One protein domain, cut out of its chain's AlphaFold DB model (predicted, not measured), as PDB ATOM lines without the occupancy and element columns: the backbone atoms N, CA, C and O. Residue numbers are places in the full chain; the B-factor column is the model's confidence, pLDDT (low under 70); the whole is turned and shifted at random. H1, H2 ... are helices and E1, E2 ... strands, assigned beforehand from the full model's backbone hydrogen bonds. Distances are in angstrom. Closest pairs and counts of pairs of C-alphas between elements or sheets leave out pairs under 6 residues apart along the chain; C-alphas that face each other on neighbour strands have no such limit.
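AT A GLANCE: This is residues 4 to 74 of the 74 residues of the protein "Divergent AAA ATPase" of Lachnospiraceae bacterium 5_1_63FAA (UniProt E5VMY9). The model is a long, thin shape with a two-strand hairpin at each end and two short helices between them. The hairpin of E3 and E4 makes one end; the smaller hairpin of E1 and E2, with the short helix H1 beside it, makes the other; H2 and H3 are in the middle and run opposite ways. The printed part has 71 residues with three named helices and four named strands, in the order H1, E1, E2, H2, H3, E3, E4, and each of the two sheets is an antiparallel pair. It is mixed in class, helices and strands. The whole is only just loose, close to extended, with a radius of gyration of the C-alphas of 16.3 A and spans of 52 by 24 by 19 A.

HOW THE PARTS SIT: E3, residues 47 to 51, and E4, residues 61 to 65, form an antiparallel hairpin with 164 degrees between their directions. N 49 and O 63 are within hydrogen-bond range at 2.8 A, and N 63 and O 49 at 2.9 A. H2, residues 26 to 32, and H3, residues 35 to 41, touch only at the corner, and only just, with 3 pairs of C-alphas within 8 A. Their closest C-alphas, those of Val 29 and Ile 38, are 6.5 A apart, and the helices have a shallow tilt of 2 degrees, opposite ways. H2 is apart from E3 and E4. E1, residues 13 to 15, and E2, residues 22 to 24, form the other antiparallel hairpin, at 150 degrees, with N 14 and O 23 at 3.0 A, within hydrogen-bond range. H1, residues 4 to 9, is close to H2 but not clearly touching: their closest C-alphas, those of Leu 7 and Ala 28, are 7.8 A apart, and the tilt is steep, 51 degrees, opposite ways. The closest C-alphas of H1 and E1 are those of Leu 7 and Tyr 13, at 5.8 A. E1 and E2 are apart from E3 and E4. In H1, H2 and H3 every O i to N i+4 pair is within hydrogen-bond range.

IN THESE COORDINATES: E3 is 13.0 A from first to last C-alpha and begins at C-alpha 47 (25.216, -0.640, 102.564). E4 is 13.1 A long and ends at C-alpha 65 (20.280, -0.598, 101.836). H2 and H3 are each 10.1 A long. H1, 8.6 A long, begins at C-alpha 4 (27.150, -21.020, 85.278), and E1 and E2 are each 7.3 A long.

THE WHOLE: The C-alphas of Gly 20 and Val 54, the two farthest apart, are 53.2 A apart. The printed part has no cut and no long link, and ends at Asp 74, the chain's last residue. Its mean pLDDT is 90.8, and no printed residue is under 70.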
ATOM      1  N   GLU A   4      26.389 -20.138  84.392       86.62
ATOM      2  CA  GLU A   4      27.150 -21.020  85.278       86.62
ATOM      3  C   GLU A   4      28.660 -20.994  84.979       86.62
ATOM      4  O   GLU A   4      29.484 -20.961  85.897       86.62
ATOM      5  N   GLU A   5      29.044 -20.969  83.700       88.31
ATOM      6  CA  GLU A   5      30.446 -20.831  83.290       88.31
ATOM      7  C   GLU A   5      31.023 -19.471  83.703       88.31
ATOM      8  O   GLU A   5      32.184 -19.392  84.116       88.31
ATOM      9  N   LEU A   6      30.208 -18.410  83.662       90.50
ATOM     10  CA  LEU A   6      30.575 -17.093  84.182       90.50
ATOM     11  C   LEU A   6      30.870 -17.169  85.686       90.50
ATOM     12  O   LEU A   6      31.947 -16.771  86.119       90.50
ATOM     13  N   LEU A   7      29.958 -17.728  86.484       90.94
ATOM     14  CA  LEU A   7      30.123 -17.808  87.941       90.94
ATOM     15  C   LEU A   7      31.339 -18.659  88.339       90.94
ATOM     16  O   LEU A   7      32.057 -18.329  89.286       90.94
ATOM     17  N   ARG A   8      31.617 -19.735  87.598       89.19
ATOM     18  CA  ARG A   8      32.816 -20.565  87.804       89.19
ATOM     19  C   ARG A   8      34.098 -19.830  87.417       89.19
ATOM     20  O   ARG A   8      35.064 -19.871  88.175       89.19
ATOM     21  N   SER A   9      34.120 -19.149  86.271       90.75
ATOM     22  CA  SER A   9      35.305 -18.406  85.808       90.75
ATOM     23  C   SER A   9      35.610 -17.171  86.661       90.75
ATOM     24  O   SER A   9      36.779 -16.868  86.887       90.75
ATOM     25  N   ALA A  10      34.583 -16.523  87.217       90.81
ATOM     26  CA  ALA A  10      34.710 -15.436  88.187       90.81
ATOM     27  C   ALA A  10      35.152 -15.906  89.590       90.81
ATOM     28  O   ALA A  10      35.364 -15.085  90.478       90.81
ATOM     29  N   GLY A  11      35.282 -17.220  89.816       90.62
ATOM     30  CA  GLY A  11      35.662 -17.780  91.115       90.62
ATOM     31  C   GLY A  11      34.565 -17.688  92.178       90.62
ATOM     32  O   GLY A  11      34.857 -17.825  93.363       90.62
ATOM     33  N   LEU A  12      33.310 -17.463  91.774       92.56
ATOM     34  CA  LEU A  12      32.139 -17.392  92.657       92.56
ATOM     35  C   LEU A  12      31.601 -18.781  93.018       92.56
ATOM     36  O   LEU A  12      30.974 -18.960  94.060       92.56
ATOM     37  N   TYR A  13      31.893 -19.780  92.184       90.31
ATOM     38  CA  TYR A  13      31.643 -21.187  92.467       90.31
ATOM     39  C   TYR A  13      32.969 -21.930  92.624       90.31
ATOM     40  O   TYR A  13      33.805 -21.930  91.717       90.31
ATOM     41  N   GLY A  14      33.158 -22.587  93.764       87.50
ATOM     42  CA  GLY A  14      34.413 -23.242  94.109       87.50
ATOM     43  C   GLY A  14      34.209 -24.541  94.869       87.50
ATOM     44  O   GLY A  14      33.091 -24.927  95.204       87.50
ATOM     45  N   LYS A  15      35.322 -25.224  95.129       86.69
ATOM     46  CA  LYS A  15      35.372 -26.398  95.996       86.69
ATOM     47  C   LYS A  15      36.151 -26.038  97.249       86.69
ATOM     48  O   LYS A  15      37.309 -25.625  97.142       86.69
ATOM     49  N   ASP A  16      35.531 -26.200  98.406       82.12
ATOM     50  CA  ASP A  16      36.223 -26.077  99.677       82.12
ATOM     51  C   ASP A  16      37.268 -27.199  99.771       82.12
ATOM     52  O   ASP A  16      36.977 -28.383  99.581       82.12
ATOM     53  N   ARG A  17      38.525 -26.818 100.005       78.31
ATOM     54  CA  ARG A  17      39.642 -27.766 100.100       78.31
ATOM     55  C   ARG A  17      39.646 -28.532 101.421       78.31
ATOM     56  O   ARG A  17      40.266 -29.590 101.473       78.31
ATOM     57  N   ALA A  18      38.992 -28.010 102.457       81.81
ATOM     58  CA  ALA A  18      38.916 -28.631 103.772       81.81
ATOM     59  C   ALA A  18      37.799 -29.679 103.845       81.81
ATOM     60  O   ALA A  18      38.035 -30.788 104.319       81.81
ATOM     61  N   THR A  19      36.603 -29.354 103.348       84.31
ATOM     62  CA  THR A  19      35.430 -30.250 103.404       84.31
ATOM     63  C   THR A  19      35.240 -31.069 102.128       84.31
ATOM     64  O   THR A  19      34.612 -32.125 102.149       84.31
ATOM     65  N   GLY A  20      35.800 -30.616 101.002       84.88
ATOM     66  CA  GLY A  20      35.581 -31.220  99.690       84.88
ATOM     67  C   GLY A  20      34.225 -30.872  99.068       84.88
ATOM     68  O   GLY A  20      33.933 -31.348  97.969       84.88
ATOM     69  N   GLU A  21      33.414 -30.047  99.724       89.00
ATOM     70  CA  GLU A  21      32.114 -29.615  99.219       89.00
ATOM     71  C   GLU A  21      32.278 -28.576  98.110       89.00
ATOM     72  O   GLU A  21      33.233 -27.801  98.086       89.00
ATOM     73  N   SER A  22      31.371 -28.594  97.136       87.62
ATOM     74  CA  SER A  22      31.358 -27.632  96.034       87.62
ATOM     75  C   SER A  22      30.115 -26.771  96.128       87.62
ATOM     76  O   SER A  22      29.023 -27.299  96.321       87.62
ATOM     77  N   GLY A  23      30.282 -25.465  95.975       90.75
ATOM     78  CA  GLY A  23      29.184 -24.530  96.133       90.75
ATOM     79  C   GLY A  23      29.561 -23.099  95.794       90.75
ATOM     80  O   GLY A  23      30.710 -22.780  95.467       90.75
ATOM     81  N   TYR A  24      28.551 -22.243  95.879       92.31
ATOM     82  CA  TYR A  24      28.715 -20.803  95.786       92.31
ATOM     83  C   TYR A  24      29.341 -20.270  97.070       92.31
ATOM     84  O   TYR A  24      28.948 -20.650  98.172       92.31
ATOM     85  N   ASN A  25      30.335 -19.403  96.922       91.81
ATOM     86  CA  ASN A  25      30.971 -18.766  98.063       91.81
ATOM     87  C   ASN A  25      30.183 -17.535  98.530       91.81
ATOM     88  O   ASN A  25      29.233 -17.087  97.890       91.81
ATOM     89  N   LEU A  26      30.618 -16.954  99.649       91.62
ATOM     90  CA  LEU A  26      29.997 -15.754 100.204       91.62
ATOM     91  C   LEU A  26      29.974 -14.585  99.206       91.62
ATOM     92  O   LEU A  26      29.004 -13.840  99.174       91.62
ATOM     93  N   ALA A  27      31.003 -14.437  98.364       92.94
ATOM     94  CA  ALA A  27      31.036 -13.372  97.363       92.94
ATOM     95  C   ALA A  27      29.910 -13.524  96.330       92.94
ATOM     96  O   ALA A  27      29.301 -12.531  95.946       92.94
ATOM     97  N   ALA A  28      29.585 -14.755  95.928       94.25
ATOM     98  CA  ALA A  28      28.464 -15.026  95.033       94.25
ATOM     99  C   ALA A  28      27.131 -14.578  95.647       94.25
ATOM    100  O   ALA A  28      26.317 -13.953  94.972       94.25
ATOM    101  N   VAL A  29      26.938 -14.861  96.938       94.38
ATOM    102  CA  VAL A  29      25.742 -14.453  97.683       94.38
ATOM    103  C   VAL A  29      25.684 -12.935  97.832       94.38
ATOM    104  O   VAL A  29      24.640 -12.344  97.597       94.38
ATOM    105  N   MET A  30      26.795 -12.284  98.161       94.19
ATOM    106  CA  MET A  30      26.822 -10.828  98.325       94.19
ATOM    107  C   MET A  30      26.611 -10.080  97.005       94.19
ATOM    108  O   MET A  30      26.044  -8.997  97.014       94.19
ATOM    109  N   LEU A  31      27.050 -10.633  95.870       94.38
ATOM    110  CA  LEU A  31      26.908  -9.994  94.556       94.38
ATOM    111  C   LEU A  31      25.543 -10.232  93.902       94.38
ATOM    112  O   LEU A  31      25.044  -9.336  93.237       94.38
ATOM    113  N   LEU A  32      24.979 -11.437  94.034       94.00
ATOM    114  CA  LEU A  32      23.826 -11.895  93.239       94.00
ATOM    115  C   LEU A  32      22.744 -12.599  94.074       94.00
ATOM    116  O   LEU A  32      21.784 -13.143  93.527       94.00
ATOM    117  N   GLY A  33      22.929 -12.681  95.390       93.38
ATOM    118  CA  GLY A  33      21.990 -13.331  96.292       93.38
ATOM    119  C   GLY A  33      20.699 -12.537  96.460       93.38
ATOM    120  O   GLY A  33      20.629 -11.342  96.192       93.38
ATOM    121  N   LYS A  34      19.670 -13.231  96.943       95.50
ATOM    122  CA  LYS A  34      18.423 -12.602  97.389       95.50
ATOM    123  C   LYS A  34      18.584 -12.072  98.809       95.50
ATOM    124  O   LYS A  34      19.284 -12.699  99.606       95.50
ATOM    125  N   ASP A  35      17.844 -11.024  99.138       95.00
ATOM    126  CA  ASP A  35      17.874 -10.359 100.445       95.00
ATOM    127  C   ASP A  35      17.698 -11.337 101.609       95.00
ATOM    128  O   ASP A  35      18.504 -11.340 102.535       95.00
ATOM    129  N   ASP A  36      16.721 -12.246 101.528       95.44
ATOM    130  CA  ASP A  36      16.473 -13.239 102.583       95.44
ATOM    131  C   ASP A  36      17.702 -14.129 102.850       95.44
ATOM    132  O   ASP A  36      18.017 -14.430 103.998       95.44
ATOM    133  N   LEU A  37      18.426 -14.525 101.795       94.88
ATOM    134  CA  LEU A  37      19.630 -15.355 101.911       94.88
ATOM    135  C   LEU A  37      20.812 -14.553 102.467       94.88
ATOM    136  O   LEU A  37      21.600 -15.074 103.256       94.88
ATOM    137  N   ILE A  38      20.942 -13.289 102.059       94.81
ATOM    138  CA  ILE A  38      21.969 -12.386 102.584       94.81
ATOM    139  C   ILE A  38      21.736 -12.152 104.077       94.81
ATOM    140  O   ILE A  38      22.680 -12.256 104.856       94.81
ATOM    141  N   MET A  39      20.489 -11.919 104.492       93.38
ATOM    142  CA  MET A  39      20.129 -11.704 105.894       93.38
ATOM    143  C   MET A  39      20.267 -12.971 106.750       93.38
ATOM    144  O   MET A  39      20.589 -12.859 107.931       93.38
ATOM    145  N   ASP A  40      20.071 -14.163 106.179       95.00
ATOM    146  CA  ASP A  40      20.289 -15.438 106.878       95.00
ATOM    147  C   ASP A  40      21.783 -15.692 107.154       95.00
ATOM    148  O   ASP A  40      22.176 -16.063 108.261       95.00
ATOM    149  N   ILE A  41      22.647 -15.426 106.167       92.44
ATOM    150  CA  ILE A  41      24.090 -15.699 106.265       92.44
ATOM    151  C   ILE A  41      24.850 -14.549 106.943       92.44
ATOM    152  O   ILE A  41      25.820 -14.775 107.672       92.44
ATOM    153  N   CYS A  42      24.444 -13.303 106.696       93.31
ATOM    154  CA  CYS A  42      25.095 -12.094 107.190       93.31
ATOM    155  C   CYS A  42      24.054 -11.040 107.627       93.31
ATOM    156  O   CYS A  42      23.890 -10.012 106.975       93.31
ATOM    157  N   PRO A  43      23.378 -11.234 108.772       92.44
ATOM    158  CA  PRO A  43      22.288 -10.360 109.226       92.44
ATOM    159  C   PRO A  43      22.712  -8.921 109.545       92.44
ATOM    160  O   PRO A  43      21.866  -8.040 109.667       92.44
ATOM    161  N   ALA A  44      24.012  -8.686 109.733       93.62
ATOM    162  CA  ALA A  44      24.576  -7.364 109.993       93.62
ATOM    163  C   ALA A  44      25.029  -6.640 108.712       93.62
ATOM    164  O   ALA A  44      25.599  -5.554 108.807       93.62
ATOM    165  N   TYR A  45      24.849  -7.250 107.537       93.38
ATOM    166  CA  TYR A  45      25.222  -6.640 106.270       93.38
ATOM    167  C   TYR A  45      24.255  -5.509 105.908       93.38
ATOM    168  O   TYR A  45      23.047  -5.713 105.801       93.38
ATOM    169  N   GLU A  46      24.812  -4.319 105.704       93.94
ATOM    170  CA  GLU A  46      24.101  -3.126 105.264       93.94
ATOM    171  C   GLU A  46      25.048  -2.262 104.421       93.94
ATOM    172  O   GLU A  46      26.223  -2.099 104.769       93.94
ATOM    173  N   THR A  47      24.531  -1.675 103.345       93.69
ATOM    174  CA  THR A  47      25.216  -0.640 102.564       93.69
ATOM    175  C   THR A  47      24.664   0.724 102.968       93.69
ATOM    176  O   THR A  47      23.467   0.975 102.857       93.69
ATOM    177  N   ASP A  48      25.537   1.606 103.456       93.75
ATOM    178  CA  ASP A  48      25.182   2.964 103.885       93.75
ATOM    179  C   ASP A  48      25.434   3.961 102.744       93.75
ATOM    180  O   ASP A  48      26.582   4.308 102.442       93.75
ATOM    181  N   ALA A  49      24.365   4.404 102.087       92.25
ATOM    182  CA  ALA A  49      24.409   5.383 101.013       92.25
ATOM    183  C   ALA A  49      24.293   6.799 101.598       92.25
ATOM    184  O   ALA A  49      23.243   7.213 102.085       92.25
ATOM    185  N   LEU A  50      25.393   7.556 101.554       92.56
ATOM    186  CA  LEU A  50      25.482   8.902 102.126       92.56
ATOM    187  C   LEU A  50      25.609   9.966 101.037       92.56
ATOM    188  O   LEU A  50      26.572   9.969 100.267       92.56
ATOM    189  N   VAL A  51      24.709  10.948 101.045       92.44
ATOM    190  CA  VAL A  51      24.797  12.121 100.167       92.44
ATOM    191  C   VAL A  51      25.447  13.275 100.926       92.44
ATOM    192  O   VAL A  51      24.955  13.711 101.962       92.44
ATOM    193  N   ARG A  52      26.562  13.798 100.403       91.50
ATOM    194  CA  ARG A  52      27.287  14.955 100.965       91.50
ATOM    195  C   ARG A  52      27.540  15.997  99.875       91.50
ATOM    196  O   ARG A  52      28.546  15.936  99.175       91.50
ATOM    197  N   ARG A  53      26.614  16.937  99.708       89.88
ATOM    198  CA  ARG A  53      26.653  18.033  98.726       89.88
ATOM    199  C   ARG A  53      26.841  19.402  99.377       89.88
ATOM    200  O   ARG A  53      27.723  20.140  98.950       89.88
ATOM    201  N   VAL A  54      26.002  19.757 100.350       87.56
ATOM    202  CA  VAL A  54      26.007  21.069 101.020       87.56
ATOM    203  C   VAL A  54      26.701  20.965 102.371       87.56
ATOM    204  O   VAL A  54      27.587  21.767 102.660       87.56
ATOM    205  N   ASN A  55      26.343  19.963 103.182       81.00
ATOM    206  CA  ASN A  55      26.976  19.725 104.477       81.00
ATOM    207  C   ASN A  55      27.863  18.471 104.461       81.00
ATOM    208  O   ASN A  55      27.396  17.338 104.592       81.00
ATOM    209  N   VAL A  56      29.175  18.681 104.339       80.75
ATOM    210  CA  VAL A  56      30.174  17.599 104.329       80.75
ATOM    211  C   VAL A  56      30.472  17.013 105.714       80.75
ATOM    212  O   VAL A  56      30.958  15.881 105.782       80.75
ATOM    213  N   ASP A  57      30.125  17.723 106.794       84.50
ATOM    214  CA  ASP A  57      30.367  17.284 108.176       84.50
ATOM    215  C   ASP A  57      29.267  16.348 108.704       84.50
ATOM    216  O   ASP A  57      29.549  15.459 109.508       84.50
ATOM    217  N   ARG A  58      28.008  16.527 108.267       81.50
ATOM    218  CA  ARG A  58      26.850  15.764 108.779       81.50
ATOM    219  C   ARG A  58      26.033  14.982 107.756       81.50
ATOM    220  O   ARG A  58      25.129  14.320 108.232       81.50
ATOM    221  N   TYR A  59      26.370  15.017 106.460       87.81
ATOM    222  CA  TYR A  59      25.577  14.500 105.325       87.81
ATOM    223  C   TYR A  59      24.200  15.164 105.156       87.81
ATOM    224  O   TYR A  59      23.550  15.568 106.118       87.81
ATOM    225  N   ASP A  60      23.790  15.337 103.902       89.06
ATOM    226  CA  ASP A  60      22.494  15.913 103.533       89.06
ATOM    227  C   ASP A  60      21.399  14.845 103.512       89.06
ATOM    228  O   ASP A  60      20.251  15.146 103.826       89.06
ATOM    229  N   ASP A  61      21.768  13.609 103.165       91.06
ATOM    230  CA  ASP A  61      20.866  12.462 103.159       91.06
ATOM    231  C   ASP A  61      21.616  11.163 103.479       91.06
ATOM    232  O   ASP A  61      22.841  11.076 103.306       91.06
ATOM    233  N   ARG A  62      20.872  10.172 103.965       92.50
ATOM    234  CA  ARG A  62      21.366   8.849 104.335       92.50
ATOM    235  C   ARG A  62      20.306   7.794 104.057       92.50
ATOM    236  O   ARG A  62      19.219   7.851 104.628       92.50
ATOM    237  N   GLU A  63      20.682   6.774 103.304       94.06
ATOM    238  CA  GLU A  63      19.851   5.608 103.032       94.06
ATOM    239  C   GLU A  63      20.593   4.326 103.419       94.06
ATOM    240  O   GLU A  63      21.777   4.164 103.137       94.06
ATOM    241  N   ILE A  64      19.900   3.421 104.113       94.38
ATOM    242  CA  ILE A  64      20.446   2.121 104.517       94.38
ATOM    243  C   ILE A  64      19.828   1.059 103.616       94.38
ATOM    244  O   ILE A  64      18.617   0.841 103.653       94.38
ATOM    245  N   ILE A  65      20.671   0.384 102.844       94.56
ATOM    246  CA  ILE A  65      20.280  -0.598 101.836       94.56
ATOM    247  C   ILE A  65      20.686  -1.997 102.312       94.56
ATOM    248  O   ILE A  65      21.786  -2.196 102.825       94.56
ATOM    249  N   ARG A  66      19.793  -2.977 102.145       93.81
ATOM    250  CA  ARG A  66      19.989  -4.375 102.577       93.81
ATOM    251  C   ARG A  66      19.735  -5.390 101.452       93.81
ATOM    252  O   ARG A  66      19.163  -6.445 101.701       93.81
ATOM    253  N   THR A  67      20.146  -5.055 100.230       95.00
ATOM    254  CA  THR A  67      20.138  -5.959  99.061       95.00
ATOM    255  C   THR A  67      21.570  -6.286  98.619       95.00
ATOM    256  O   THR A  67      22.542  -5.759  99.170       95.00
ATOM    257  N   ASN A  68      21.723  -7.174  97.642       94.88
ATOM    258  CA  ASN A  68      23.001  -7.514  97.037       94.88
ATOM    259  C   ASN A  68      23.755  -6.286  96.497       94.88
ATOM    260  O   ASN A  68      23.198  -5.222  96.232       94.88
ATOM    261  N   LEU A  69      25.065  -6.450  96.336       93.62
ATOM    262  CA  LEU A  69      25.982  -5.380  95.958       93.62
ATOM    263  C   LEU A  69      25.648  -4.753  94.600       93.62
ATOM    264  O   LEU A  69      25.901  -3.563  94.424       93.62
ATOM    265  N   ILE A  70      25.108  -5.528  93.656       94.12
ATOM    266  CA  ILE A  70      24.762  -5.022  92.323       94.12
ATOM    267  C   ILE A  70      23.527  -4.128  92.414       94.12
ATOM    268  O   ILE A  70      23.581  -2.986  91.979       94.12
ATOM    269  N   GLU A  71      22.460  -4.601  93.050       93.25
ATOM    270  CA  GLU A  71      21.240  -3.812  93.244       93.25
ATOM    271  C   GLU A  71      21.461  -2.611  94.163       93.25
ATOM    272  O   GLU A  71      20.826  -1.585  93.983       93.25
ATOM    273  N   SER A  72      22.381  -2.698  95.129       92.19
ATOM    274  CA  SER A  72      22.715  -1.554  95.987       92.19
ATOM    275  C   SER A  72      23.475  -0.437  95.262       92.19
ATOM    276  O   SER A  72      23.630   0.651  95.816       92.19
ATOM    277  N   TYR A  73      24.018  -0.732  94.077       89.31
ATOM    278  CA  TYR A  73      24.723   0.236  93.242       89.31
ATOM    279  C   TYR A  73      23.794   0.948  92.249       89.31
ATOM    280  O   TYR A  73      24.087   2.091  91.885       89.31
ATOM    281  N   ASP A  74      22.732   0.275  91.802       84.75
ATOM    282  CA  ASP A  74      21.718   0.830  90.894       84.75
ATOM    283  C   ASP A  74      20.839   1.890  91.585       84.75
ATOM    284  O   ASP A  74      20.523   2.905  90.912       84.75
TER     285      ASP A  74